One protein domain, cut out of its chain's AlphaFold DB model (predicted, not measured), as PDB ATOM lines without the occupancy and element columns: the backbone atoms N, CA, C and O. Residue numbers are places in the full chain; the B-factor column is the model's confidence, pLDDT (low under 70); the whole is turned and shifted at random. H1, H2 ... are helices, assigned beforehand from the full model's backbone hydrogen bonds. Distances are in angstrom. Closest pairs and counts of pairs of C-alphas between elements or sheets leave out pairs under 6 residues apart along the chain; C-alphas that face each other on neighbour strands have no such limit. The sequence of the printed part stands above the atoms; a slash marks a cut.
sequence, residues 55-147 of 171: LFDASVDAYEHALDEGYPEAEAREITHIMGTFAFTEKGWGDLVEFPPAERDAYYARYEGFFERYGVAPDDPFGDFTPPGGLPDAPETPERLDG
ATOM      1  N   LEU A  55     238.608 232.471 173.208       96.88
ATOM      2  CA  LEU A  55     237.538 232.155 172.268       96.88
ATOM      3  C   LEU A  55     236.452 233.230 172.295       96.88
ATOM      4  O   LEU A  55     236.045 233.719 171.246       96.88
ATOM      5  N   PHE A  56     235.978 233.624 173.480       95.56
ATOM      6  CA  PHE A  56     234.928 234.633 173.592       95.56
ATOM      7  C   PHE A  56     235.424 236.017 173.207       95.56
ATOM      8  O   PHE A  56     234.657 236.772 172.618       95.56
ATOM      9  N   ASP A  57     236.689 236.340 173.474       95.69
ATOM     10  CA  ASP A  57     237.291 237.580 172.996       95.69
ATOM     11  C   ASP A  57     237.266 237.645 171.455       95.69
ATOM     12  O   ASP A  57     236.726 238.599 170.894       95.69
ATOM     13  N   ALA A  58     237.708 236.579 170.777       96.62
ATOM     14  CA  ALA A  58     237.642 236.461 169.315       96.62
ATOM     15  C   ALA A  58     236.196 236.491 168.776       96.62
ATOM     16  O   ALA A  58     235.913 237.120 167.756       96.62
ATOM     17  N   SER A  59     235.246 235.875 169.486       95.31
ATOM     18  CA  SER A  59     233.821 235.945 169.139       95.31
ATOM     19  C   SER A  59     233.272 237.371 169.211       95.31
ATOM     20  O   SER A  59     232.434 237.734 168.386       95.31
ATOM     21  N   VAL A  60     233.732 238.209 170.151       92.19
ATOM     22  CA  VAL A  60     233.329 239.625 170.185       92.19
ATOM     23  C   VAL A  60     233.823 240.364 168.939       92.19
ATOM     24  O   VAL A  60     233.066 241.167 168.398       92.19
ATOM     25  N   ASP A  61     235.031 240.075 168.444       95.44
ATOM     26  CA  ASP A  61     235.522 240.668 167.189       95.44
ATOM     27  C   ASP A  61     234.648 240.269 165.994       95.44
ATOM     28  O   ASP A  61     234.221 241.133 165.224       95.44
ATOM     29  N   ALA A  62     234.308 238.984 165.875       95.88
ATOM     30  CA  ALA A  62     233.426 238.496 164.816       95.88
ATOM     31  C   ALA A  62     232.022 239.122 164.887       95.88
ATOM     32  O   ALA A  62     231.461 239.516 163.862       95.88
ATOM     33  N   TYR A  63     231.472 239.271 166.096       93.38
ATOM     34  CA  TYR A  63     230.194 239.945 166.331       93.38
ATOM     35  C   TYR A  63     230.225 241.409 165.881       93.38
ATOM     36  O   TYR A  63     229.331 241.847 165.157       93.38
ATOM     37  N   GLU A  64     231.245 242.170 166.289       92.44
ATOM     38  CA  GLU A  64     231.380 243.581 165.913       92.44
ATOM     39  C   GLU A  64     231.546 243.737 164.392       92.44
ATOM     40  O   GLU A  64     230.892 244.590 163.793       92.44
ATOM     41  N   HIS A  65     232.320 242.858 163.746       95.62
ATOM     42  CA  HIS A  65     232.455 242.834 162.287       95.62
ATOM     43  C   HIS A  65     231.140 242.512 161.569       95.62
ATOM     44  O   HIS A  65     230.793 243.183 160.598       95.62
ATOM     45  N   ALA A  66     230.374 241.526 162.044       93.00
ATOM     46  CA  ALA A  66     229.070 241.208 161.465       93.00
ATOM     47  C   ALA A  66     228.106 242.408 161.561       93.00
ATOM     48  O   ALA A  66     227.419 242.736 160.590       93.00
ATOM     49  N   LEU A  67     228.088 243.114 162.696       90.25
ATOM     50  CA  LEU A  67     227.293 244.339 162.839       90.25
ATOM     51  C   LEU A  67     227.739 245.441 161.868       90.25
ATOM     52  O   LEU A  67     226.889 246.071 161.234       90.25
ATOM     53  N   ASP A  68     229.047 245.659 161.728       92.62
ATOM     54  CA  ASP A  68     229.607 246.670 160.824       92.62
ATOM     55  C   ASP A  68     229.299 246.369 159.344       92.62
ATOM     56  O   ASP A  68     229.137 247.287 158.533       92.62
ATOM     57  N   GLU A  69     229.142 245.093 158.987       94.94
ATOM     58  CA  GLU A  69     228.699 244.647 157.660       94.94
ATOM     59  C   GLU A  69     227.180 244.720 157.442       94.94
ATOM     60  O   GLU A  69     226.698 244.508 156.325       94.94
ATOM     61  N   GLY A  70     226.418 245.068 158.481       91.38
ATOM     62  CA  GLY A  70     224.977 245.286 158.407       91.38
ATOM     63  C   GLY A  70     224.122 244.058 158.716       91.38
ATOM     64  O   GLY A  70     222.919 244.093 158.441       91.38
ATOM     65  N   TYR A  71     224.697 243.000 159.296       87.38
ATOM     66  CA  TYR A  71     223.898 241.892 159.816       87.38
ATOM     67  C   TYR A  71     223.008 242.379 160.971       87.38
ATOM     68  O   TYR A  71     223.465 243.135 161.837       87.38
ATOM     69  N   PRO A  72     221.734 241.949 161.036       87.56
ATOM     70  CA  PRO A  72     220.919 242.128 162.227       87.56
ATOM     71  C   PRO A  72     221.614 241.532 163.449       87.56
ATOM     72  O   PRO A  72     222.237 240.478 163.366       87.56
ATOM     73  N   GLU A  73     221.435 242.150 164.614       80.88
ATOM     74  CA  GLU A  73     222.080 241.686 165.847       80.88
ATOM     75  C   GLU A  73     221.805 240.206 166.144       80.88
ATOM     76  O   GLU A  73     222.690 239.487 166.599       80.88
ATOM     77  N   ALA A  74     220.585 239.736 165.881       81.31
ATOM     78  CA  ALA A  74     220.233 238.340 166.099       81.31
ATOM     79  C   ALA A  74     221.064 237.387 165.220       81.31
ATOM     80  O   ALA A  74     221.503 236.351 165.711       81.31
ATOM     81  N   GLU A  75     221.339 237.773 163.972       86.75
ATOM     82  CA  GLU A  75     222.192 237.015 163.053       86.75
ATOM     83  C   GLU A  75     223.668 237.119 163.445       86.75
ATOM     84  O   GLU A  75     224.354 236.105 163.477       86.75
ATOM     85  N   ALA A  76     224.147 238.307 163.834       88.12
ATOM     86  CA  ALA A  76     225.510 238.481 164.343       88.12
ATOM     87  C   ALA A  76     225.772 237.603 165.580       88.12
ATOM     88  O   ALA A  76     226.840 237.009 165.719       88.12
ATOM     89  N   ARG A  77     224.777 237.462 166.466       88.25
ATOM     90  CA  ARG A  77     224.850 236.516 167.586       88.25
ATOM     91  C   ARG A  77     224.850 235.078 167.085       88.25
ATOM     92  O   ARG A  77     225.735 234.325 167.466       88.25
ATOM     93  N   GLU A  78     223.916 234.695 166.220       90.12
ATOM     94  CA  GLU A  78     223.872 233.331 165.680       90.12
ATOM     95  C   GLU A  78     225.203 232.915 165.030       90.12
ATOM     96  O   GLU A  78     225.707 231.841 165.347       90.12
ATOM     97  N   ILE A  79     225.836 233.799 164.250       94.81
ATOM     98  CA  ILE A  79     227.186 233.616 163.689       94.81
ATOM     99  C   ILE A  79     228.194 233.227 164.781       94.81
ATOM    100  O   ILE A  79     228.846 232.189 164.673       94.81
ATOM    101  N   THR A  80     228.289 234.000 165.869       95.06
ATOM    102  CA  THR A  80     229.256 233.715 166.948       95.06
ATOM    103  C   THR A  80     228.978 232.422 167.710       95.06
ATOM    104  O   THR A  80     229.910 231.726 168.106       95.06
ATOM    105  N   HIS A  81     227.709 232.060 167.892       93.75
ATOM    106  CA  HIS A  81     227.346 230.798 168.532       93.75
ATOM    107  C   HIS A  81     227.665 229.591 167.630       93.75
ATOM    108  O   HIS A  81     228.073 228.534 168.124       93.75
ATOM    109  N   ILE A  82     227.550 229.749 166.305       95.69
ATOM    110  CA  ILE A  82     227.988 228.734 165.340       95.69
ATOM    111  C   ILE A  82     229.502 228.540 165.399       95.69
ATOM    112  O   ILE A  82     229.958 227.404 165.520       95.69
ATOM    113  N   MET A  83     230.268 229.633 165.398       97.44
ATOM    114  CA  MET A  83     231.727 229.596 165.554       97.44
ATOM    115  C   MET A  83     232.141 228.910 166.864       97.44
ATOM    116  O   MET A  83     232.972 228.003 166.856       97.44
ATOM    117  N   GLY A  84     231.503 229.268 167.984       96.25
ATOM    118  CA  GLY A  84     231.726 228.607 169.274       96.25
ATOM    119  C   GLY A  84     231.427 227.106 169.223       96.25
ATOM    120  O   GLY A  84     232.240 226.295 169.663       96.25
ATOM    121  N   THR A  85     230.313 226.714 168.599       95.94
ATOM    122  CA  THR A  85     229.949 225.297 168.445       95.94
ATOM    123  C   THR A  85     230.945 224.529 167.571       95.94
ATOM    124  O   THR A  85     231.245 223.373 167.875       95.94
ATOM    125  N   PHE A  86     231.505 225.141 166.523       97.50
ATOM    126  CA  PHE A  86     232.585 224.531 165.740       97.50
ATOM    127  C   PHE A  86     233.826 224.280 166.603       97.50
ATOM    128  O   PHE A  86     234.316 223.153 166.625       97.50
ATOM    129  N   ALA A  87     234.264 225.267 167.387       97.44
ATOM    130  CA  ALA A  87     235.410 225.119 168.285       97.44
ATOM    131  C   ALA A  87     235.191 224.041 169.359       97.44
ATOM    132  O   ALA A  87     236.068 223.217 169.612       97.44
ATOM    133  N   PHE A  88     234.003 223.984 169.960       97.06
ATOM    134  CA  PHE A  88     233.681 222.938 170.933       97.06
ATOM    135  C   PHE A  88     233.611 221.556 170.288       97.06
ATOM    136  O   PHE A  88     234.069 220.579 170.878       97.06
ATOM    137  N   THR A  89     233.099 221.468 169.059       95.69
ATOM    138  CA  THR A  89     233.089 220.213 168.300       95.69
ATOM    139  C   THR A  89     234.512 219.761 167.970       95.69
ATOM    140  O   THR A  89     234.822 218.589 168.157       95.69
ATOM    141  N   GLU A  90     235.397 220.668 167.546       95.56
ATOM    142  CA  GLU A  90     236.810 220.375 167.255       95.56
ATOM    143  C   GLU A  90     237.544 219.820 168.487       95.56
ATOM    144  O   GLU A  90     238.287 218.847 168.369       95.56
ATOM    145  N   LYS A  91     237.244 220.336 169.688       96.69
ATOM    146  CA  LYS A  91     237.793 219.834 170.964       96.69
ATOM    147  C   LYS A  91     237.081 218.616 171.550       96.69
ATOM    148  O   LYS A  91     237.508 218.063 172.570       96.69
ATOM    149  N   GLY A  92     235.996 218.174 170.923       96.06
ATOM    150  CA  GLY A  92     235.193 217.057 171.403       96.06
ATOM    151  C   GLY A  92     234.326 217.368 172.623       96.06
ATOM    152  O   GLY A  92     233.892 216.458 173.321       96.06
ATOM    153  N   TRP A  93     234.069 218.635 172.925       96.62
ATOM    154  CA  TRP A  93     233.289 219.049 174.093       96.62
ATOM    155  C   TRP A  93     231.789 218.974 173.799       96.62
ATOM    156  O   TRP A  93     231.098 219.986 173.706       96.62
ATOM    157  N   GLY A  94     231.279 217.749 173.622       93.62
ATOM    158  CA  GLY A  94     229.864 217.483 173.329       93.62
ATOM    159  C   GLY A  94     228.893 217.996 174.403       93.62
ATOM    160  O   GLY A  94     227.745 218.301 174.106       93.62
ATOM    161  N   ASP A  95     229.359 218.173 175.640       91.75
ATOM    162  CA  ASP A  95     228.620 218.829 176.723       91.75
ATOM    163  C   ASP A  95     228.341 220.319 176.456       91.75
ATOM    164  O   ASP A  95     227.400 220.873 177.021       91.75
ATOM    165  N   LEU A  96     229.113 220.949 175.565       94.06
ATOM    166  CA  LEU A  96     229.088 222.391 175.322       94.06
ATOM    167  C   LEU A  96     228.527 222.792 173.948       94.06
ATOM    168  O   LEU A  96     228.313 223.980 173.713       94.06
ATOM    169  N   VAL A  97     228.292 221.846 173.031       92.81
ATOM    170  CA  VAL A  97     227.789 222.166 171.682       92.81
ATOM    171  C   VAL A  97     226.338 222.657 171.728       92.81
ATOM    172  O   VAL A  97     225.493 222.068 172.403       92.81
ATOM    173  N   GLU A  98     226.030 223.722 170.985       89.56
ATOM    174  CA  GLU A  98     224.703 224.362 171.024       89.56
ATOM    175  C   GLU A  98     223.742 223.878 169.925       89.56
ATOM    176  O   GLU A  98     222.537 224.151 169.961       89.56
ATOM    177  N   PHE A  99     224.248 223.101 168.969       89.25
ATOM    178  CA  PHE A  99     223.445 222.335 168.024       89.25
ATOM    179  C   PHE A  99     224.078 220.963 167.753       89.25
ATOM    180  O   PHE A  99     225.283 220.786 167.946       89.25
ATOM    181  N   PRO A 100     223.292 219.972 167.288       89.31
ATOM    182  CA  PRO A 100     223.819 218.642 167.008       89.31
ATOM    183  C   PRO A 100     224.869 218.675 165.884       89.31
ATOM    184  O   PRO A 100     224.604 219.286 164.846       89.31
ATOM    185  N   PRO A 101     225.992 217.936 165.981       88.75
ATOM    186  CA  PRO A 101     227.004 217.883 164.918       88.75
ATOM    187  C   PRO A 101     226.454 217.504 163.533       88.75
ATOM    188  O   PRO A 101     226.987 217.926 162.510       88.75
ATOM    189  N   ALA A 102     225.348 216.753 163.482       89.69
ATOM    190  CA  ALA A 102     224.653 216.406 162.241       89.69
ATOM    191  C   ALA A 102     224.042 217.617 161.499       89.69
ATOM    192  O   ALA A 102     223.795 217.526 160.300       89.69
ATOM    193  N   GLU A 103     223.798 218.738 162.185       91.75
ATOM    194  CA  GLU A 103     223.239 219.974 161.612       91.75
ATOM    195  C   GLU A 103     224.319 220.990 161.209       91.75
ATOM    196  O   GLU A 103     224.003 222.031 160.632       91.75
ATOM    197  N   ARG A 104     225.597 220.682 161.461       92.94
ATOM    198  CA  ARG A 104     226.742 221.575 161.230       92.94
ATOM    199  C   ARG A 104     226.748 222.214 159.843       92.94
ATOM    200  O   ARG A 104     226.858 223.430 159.733       92.94
ATOM    201  N   ASP A 105     226.608 221.407 158.794       93.50
ATOM    202  CA  ASP A 105     226.690 221.895 157.413       93.50
ATOM    203  C   ASP A 105     225.498 222.804 157.059       93.50
ATOM    204  O   ASP A 105     225.631 223.724 156.255       93.50
ATOM    205  N   ALA A 106     224.342 222.594 157.696       93.06
ATOM    206  CA  ALA A 106     223.168 223.438 157.506       93.06
ATOM    207  C   ALA A 106     223.343 224.814 158.176       93.06
ATOM    208  O   ALA A 106     223.013 225.832 157.570       93.06
ATOM    209  N   TYR A 107     223.916 224.854 159.385       92.88
ATOM    210  CA  TYR A 107     224.287 226.111 160.047       92.88
ATOM    211  C   TYR A 107     225.406 226.846 159.301       92.88
ATOM    212  O   TYR A 107     225.329 228.064 159.146       92.88
ATOM    213  N   TYR A 108     226.400 226.123 158.771       94.81
ATOM    214  CA  TYR A 108     227.440 226.714 157.924       94.81
ATOM    215  C   TYR A 108     226.834 227.394 156.689       94.81
ATOM    216  O   TYR A 108     227.073 228.575 156.449       94.81
ATOM    217  N   ALA A 109     225.980 226.681 155.946       95.31
ATOM    218  CA  ALA A 109     225.360 227.191 154.722       95.31
ATOM    219  C   ALA A 109     224.527 228.469 154.943       95.31
ATOM    220  O   ALA A 109     224.404 229.289 154.035       95.31
ATOM    221  N   ARG A 110     223.970 228.669 156.147       93.25
ATOM    222  CA  ARG A 110     223.165 229.855 156.489       93.25
ATOM    223  C   ARG A 110     223.966 231.157 156.413       93.25
ATOM    224  O   ARG A 110     223.425 232.171 155.976       93.25
ATOM    225  N   TYR A 111     225.237 231.116 156.804       96.06
ATOM    226  CA  TYR A 111     226.128 232.280 156.844       96.06
ATOM    227  C   TYR A 111     227.407 232.069 156.029       96.06
ATOM    228  O   TYR A 111     228.408 232.740 156.268       96.06
ATOM    229  N   GLU A 112     227.358 231.186 155.025       96.69
ATOM    230  CA  GLU A 112     228.489 230.829 154.159       96.69
ATOM    231  C   GLU A 112     229.212 232.071 153.623       96.69
ATOM    232  O   GLU A 112     230.428 232.160 153.712       96.69
ATOM    233  N   GLY A 113     228.478 233.094 153.175       97.62
ATOM    234  CA  GLY A 113     229.091 234.321 152.658       97.62
ATOM    235  C   GLY A 113     229.891 235.139 153.687       97.62
ATOM    236  O   GLY A 113     230.809 235.859 153.289       97.62
ATOM    237  N   PHE A 114     229.554 235.056 154.980       98.25
ATOM    238  CA  PHE A 114     230.364 235.631 156.062       98.25
ATOM    239  C   PHE A 114     231.546 234.711 156.366       98.25
ATOM    240  O   PHE A 114     232.688 235.164 156.417       98.25
ATOM    241  N   PHE A 115     231.286 233.408 156.498       98.44
ATOM    242  CA  PHE A 115     232.304 232.426 156.852       98.44
ATOM    243  C   PHE A 115     233.422 232.324 155.810       98.44
ATOM    244  O   PHE A 115     234.591 232.454 156.160       98.44
ATOM    245  N   GLU A 116     233.090 232.231 154.522       98.06
ATOM    246  CA  GLU A 116     234.070 232.221 153.431       98.06
ATOM    247  C   GLU A 116     234.904 233.505 153.376       98.06
ATOM    248  O   GLU A 116     236.092 233.460 153.057       98.06
ATOM    249  N   ARG A 117     234.296 234.659 153.679       98.12
ATOM    250  CA  ARG A 117     234.993 235.951 153.641       98.12
ATOM    251  C   ARG A 117     236.095 236.036 154.686       98.12
ATOM    252  O   ARG A 117     237.147 236.585 154.378       98.12
ATOM    253  N   TYR A 118     235.824 235.523 155.881       98.31
ATOM    254  CA  TYR A 118     236.720 235.602 157.033       98.31
ATOM    255  C   TYR A 118     237.484 234.300 157.294       98.31
ATOM    256  O   TYR A 118     238.131 234.166 158.327       98.31
ATOM    257  N   GLY A 119     237.408 233.327 156.378       98.06
ATOM    258  CA  GLY A 119     238.101 232.045 156.516       98.06
ATOM    259  C   GLY A 119     237.604 231.184 157.679       98.06
ATOM    260  O   GLY A 119     238.336 230.319 158.137       98.06
ATOM    261  N   VAL A 120     236.383 231.415 158.163       98.25
ATOM    262  CA  VAL A 120     235.775 230.617 159.230       98.25
ATOM    263  C   VAL A 120     235.325 229.278 158.654       98.25
ATOM    264  O   VAL A 120     234.564 229.230 157.690       98.25
ATOM    265  N   ALA A 121     235.753 228.184 159.270       96.38
ATOM    266  CA  ALA A 121     235.414 226.820 158.888       96.38
ATOM    267  C   ALA A 121     235.237 225.932 160.130       96.38
ATOM    268  O   ALA A 121     235.702 226.280 161.211       96.38
ATOM    269  N   PRO A 122     234.596 224.756 160.024       93.88
ATOM    270  CA  PRO A 122     234.499 223.833 161.153       93.88
ATOM    271  C   PRO A 122     235.833 223.421 161.794       93.88
ATOM    272  O   PRO A 122     235.860 223.128 162.982       93.88
ATOM    273  N   ASP A 123     236.909 223.361 161.008       93.69
ATOM    274  CA  ASP A 123     238.278 223.036 161.429       93.69
ATOM    275  C   ASP A 123     239.173 224.272 161.628       93.69
ATOM    276  O   ASP A 123     240.283 224.146 162.141       93.69
ATOM    277  N   ASP A 124     238.674 225.460 161.281       96.00
ATOM    278  CA  ASP A 124     239.254 226.761 161.627       96.00
ATOM    279  C   ASP A 124     238.130 227.722 162.064       96.00
ATOM    280  O   ASP A 124     237.690 228.580 161.293       96.00
ATOM    281  N   PRO A 125     237.586 227.556 163.287       96.31
ATOM    282  CA  PRO A 125     236.339 228.206 163.704       96.31
ATOM    283  C   PRO A 125     236.386 229.732 163.754       96.31
ATOM    284  O   PRO A 125     235.337 230.366 163.859       96.31
ATOM    285  N   PHE A 126     237.586 230.317 163.716       97.19
ATOM    286  CA  PHE A 126     237.791 231.752 163.853       97.19
ATOM    287  C   PHE A 126     238.480 232.392 162.651       97.19
ATOM    288  O   PHE A 126     238.274 233.588 162.463       97.19
ATOM    289  N   GLY A 127     239.231 231.658 161.821       96.94
ATOM    290  CA  GLY A 127     239.838 232.214 160.609       96.94
ATOM    291  C   GLY A 127     240.617 233.503 160.896       96.94
ATOM    292  O   GLY A 127     241.482 233.532 161.777       96.94
ATOM    293  N   ASP A 128     240.252 234.596 160.222       97.94
ATOM    294  CA  ASP A 128     240.837 235.935 160.401       97.94
ATOM    295  C   ASP A 128     240.670 236.515 161.822       97.94
ATOM    296  O   ASP A 128     241.429 237.403 162.217       97.94
ATOM    297  N   PHE A 129     239.706 236.020 162.605       97.69
ATOM    298  CA  PHE A 129     239.476 236.421 163.998       97.69
ATOM    299  C   PHE A 129     240.354 235.655 164.996       97.69
ATOM    300  O   PHE A 129     240.316 235.932 166.195       97.69
ATOM    301  N   THR A 130     241.154 234.694 164.530       96.44
ATOM    302  CA  THR A 130     242.077 233.955 165.393       96.44
ATOM    303  C   THR A 130     243.085 234.918 166.034       96.44
ATOM    304  O   THR A 130     243.741 235.689 165.322       96.44
ATOM    305  N   PRO A 131     243.277 234.881 167.370       94.38
ATOM    306  CA  PRO A 131     244.257 235.735 168.030       94.38
ATOM    307  C   PRO A 131     245.664 235.547 167.435       94.38
ATOM    308  O   PRO A 131     246.024 234.427 167.074       94.38
ATOM    309  N   PRO A 132     246.534 236.577 167.408       90.50
ATOM    310  CA  PRO A 132     247.871 236.472 166.805       90.50
ATOM    311  C   PRO A 132     248.772 235.352 167.361       90.50
ATOM    312  O   PRO A 132     249.744 234.971 166.713       90.50
ATOM    313  N   GLY A 133     248.488 234.860 168.571       90.94
ATOM    314  CA  GLY A 133     249.182 233.734 169.206       90.94
ATOM    315  C   GLY A 133     248.456 232.388 169.103       90.94
ATOM    316  O   GLY A 133     248.941 231.419 169.679       90.94
ATOM    317  N   GLY A 134     247.322 232.332 168.403       94.12
ATOM    318  CA  GLY A 134     246.375 231.220 168.448       94.12
ATOM    319  C   GLY A 134     245.526 231.212 169.722       94.12
ATOM    320  O   GLY A 134     245.721 232.022 170.635       94.12
ATOM    321  N   LEU A 135     244.576 230.278 169.776       95.56
ATOM    322  CA  LEU A 135     243.859 229.961 171.009       95.56
ATOM    323  C   LEU A 135     244.786 229.167 171.956       95.56
ATOM    324  O   LEU A 135     245.574 228.350 171.475       95.56
ATOM    325  N   PRO A 136     244.725 229.389 173.284       97.25
ATOM    326  CA  PRO A 136     245.480 228.596 174.257       97.25
ATOM    327  C   PRO A 136     245.166 227.100 174.153       97.25
ATOM    328  O   PRO A 136     244.039 226.742 173.858       97.25
ATOM    329  N   ASP A 137     246.110 226.211 174.464       96.19
ATOM    330  CA  ASP A 137     245.794 224.778 174.530       96.19
ATOM    331  C   ASP A 137     244.791 224.479 175.661       96.19
ATOM    332  O   ASP A 137     244.865 225.065 176.746       96.19
ATOM    333  N   ALA A 138     243.890 223.519 175.436       97.19
ATOM    334  CA  ALA A 138     242.953 223.018 176.439       97.19
ATOM    335  C   ALA A 138     242.736 221.499 176.295       97.19
ATOM    336  O   ALA A 138     242.912 220.964 175.198       97.19
ATOM    337  N   PRO A 139     242.361 220.784 177.376       97.31
ATOM    338  CA  PRO A 139     242.107 219.344 177.319       97.31
ATOM    339  C   PRO A 139     240.965 218.982 176.363       97.31
ATOM    340  O   PRO A 139     239.867 219.530 176.459       97.31
ATOM    341  N   GLU A 140     241.211 218.023 175.476       97.25
ATOM    342  CA  GLU A 140     240.238 217.509 174.505       97.25
ATOM    343  C   GLU A 140     239.523 216.265 175.040       97.25
ATOM    344  O   GLU A 140     240.104 215.478 175.790       97.25
ATOM    345  N   THR A 141     238.269 216.067 174.630       95.88
ATOM    346  CA  THR A 141     237.465 214.886 174.998       95.88
ATOM    347  C   THR A 141     236.716 214.312 173.789       95.88
ATOM    348  O   THR A 141     235.487 214.241 173.816       95.88
ATOM    349  N   PRO A 142     237.406 213.937 172.695       94.75
ATOM    350  CA  PRO A 142     236.785 213.565 171.416       94.75
ATOM    351  C   PRO A 142     235.711 212.476 171.531       94.75
ATOM    352  O   PRO A 142     234.705 212.523 170.828       94.75
ATOM    353  N   GLU A 143     235.871 211.527 172.454       92.19
ATOM    354  CA  GLU A 143     234.904 210.462 172.724       92.19
ATOM    355  C   GLU A 143     233.529 210.965 173.192       92.19
ATOM    356  O   GLU A 143     232.540 210.241 173.081       92.19
ATOM    357  N   ARG A 144     233.429 212.200 173.699       90.19
ATOM    358  CA  ARG A 144     232.153 212.777 174.145       90.19
ATOM    359  C   ARG A 144     231.259 213.231 172.991       90.19
ATOM    360  O   ARG A 144     230.076 213.459 173.223       90.19
ATOM    361  N   LEU A 145     231.770 213.298 171.758       91.38
ATOM    362  CA  LEU A 145     230.942 213.554 170.572       91.38
ATOM    363  C   LEU A 145     230.023 212.381 170.207       91.38
ATOM    364  O   LEU A 145     229.065 212.580 169.466       91.38
ATOM    365  N   ASP A 146     230.280 211.184 170.743       88.25
ATOM    366  CA  ASP A 146     229.393 210.023 170.606       88.25
ATOM    367  C   ASP A 146     228.288 209.991 171.689       88.25
ATOM    368  O   ASP A 146     227.492 209.048 171.742       88.25
ATOM    369  N   GLY A 147     228.269 210.981 172.591       84.81
ATOM    370  CA  GLY A 147     227.369 211.065 173.740       84.81
ATOM    371  C   GLY A 147     226.111 211.908 173.511       84.81
ATOM    372  O   GLY A 147     225.705 212.189 172.385       84.81
TER     373      GLY A 147
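AT A GLANCE: This is residues 55 to 147 of the 171 residues of an uncharacterized protein of Halocalculus aciditolerans (UniProt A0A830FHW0). The longest helix, H2, makes the middle, with H1 and H3 folded back on it; short H4 follows H3, and residues 118 to 141 loop round to short H5. The 93 printed residues have five named helices, H1 to H5, and no named strand: all helix. The whole is compact, radius of gyration of the C-alphas 12.8 A, spanning 39 by 30 by 19 A.

HOW THE PARTS SIT: H2, residues 73 to 90, and H1, residues 55 to 68, touch as a hairpin at a shallow tilt of 32 degrees, closest C-alphas Tyr 63 and Ala 76, 5.3 A. H2 touches H3, residues 101 to 110, with residues 82 to 89 alone, closest C-alphas Ile 82 and Tyr 107, 7.0 A, another hairpin. O i to N i+4 pairs are within hydrogen-bond range throughout H1 and H2, in 4 of 6 in H3, 1 of 2 in H4, residues 112 to 117, and 0 of 1 in H5, residues 142 to 146, with 2 of 2 O i to N i+3 pairs. H4 is close but not clearly touching H3, as H5 is to H2, closest C-alphas Tyr 108 and Phe 115, 7.6 A, and Thr 89 and Leu 145, 7.4 A.

IN THESE COORDINATES: H1 begins at C-alpha 55 (237.538, 232.155, 172.268), 20.1 A long; H2 is 25.9 A, H3 15.1 A. H5 ends at C-alpha 146 (229.393, 210.023, 170.606).

THE WHOLE: The printed part has no cut; the H4 to H5 link is long; no printed residue is under pLDDT 70.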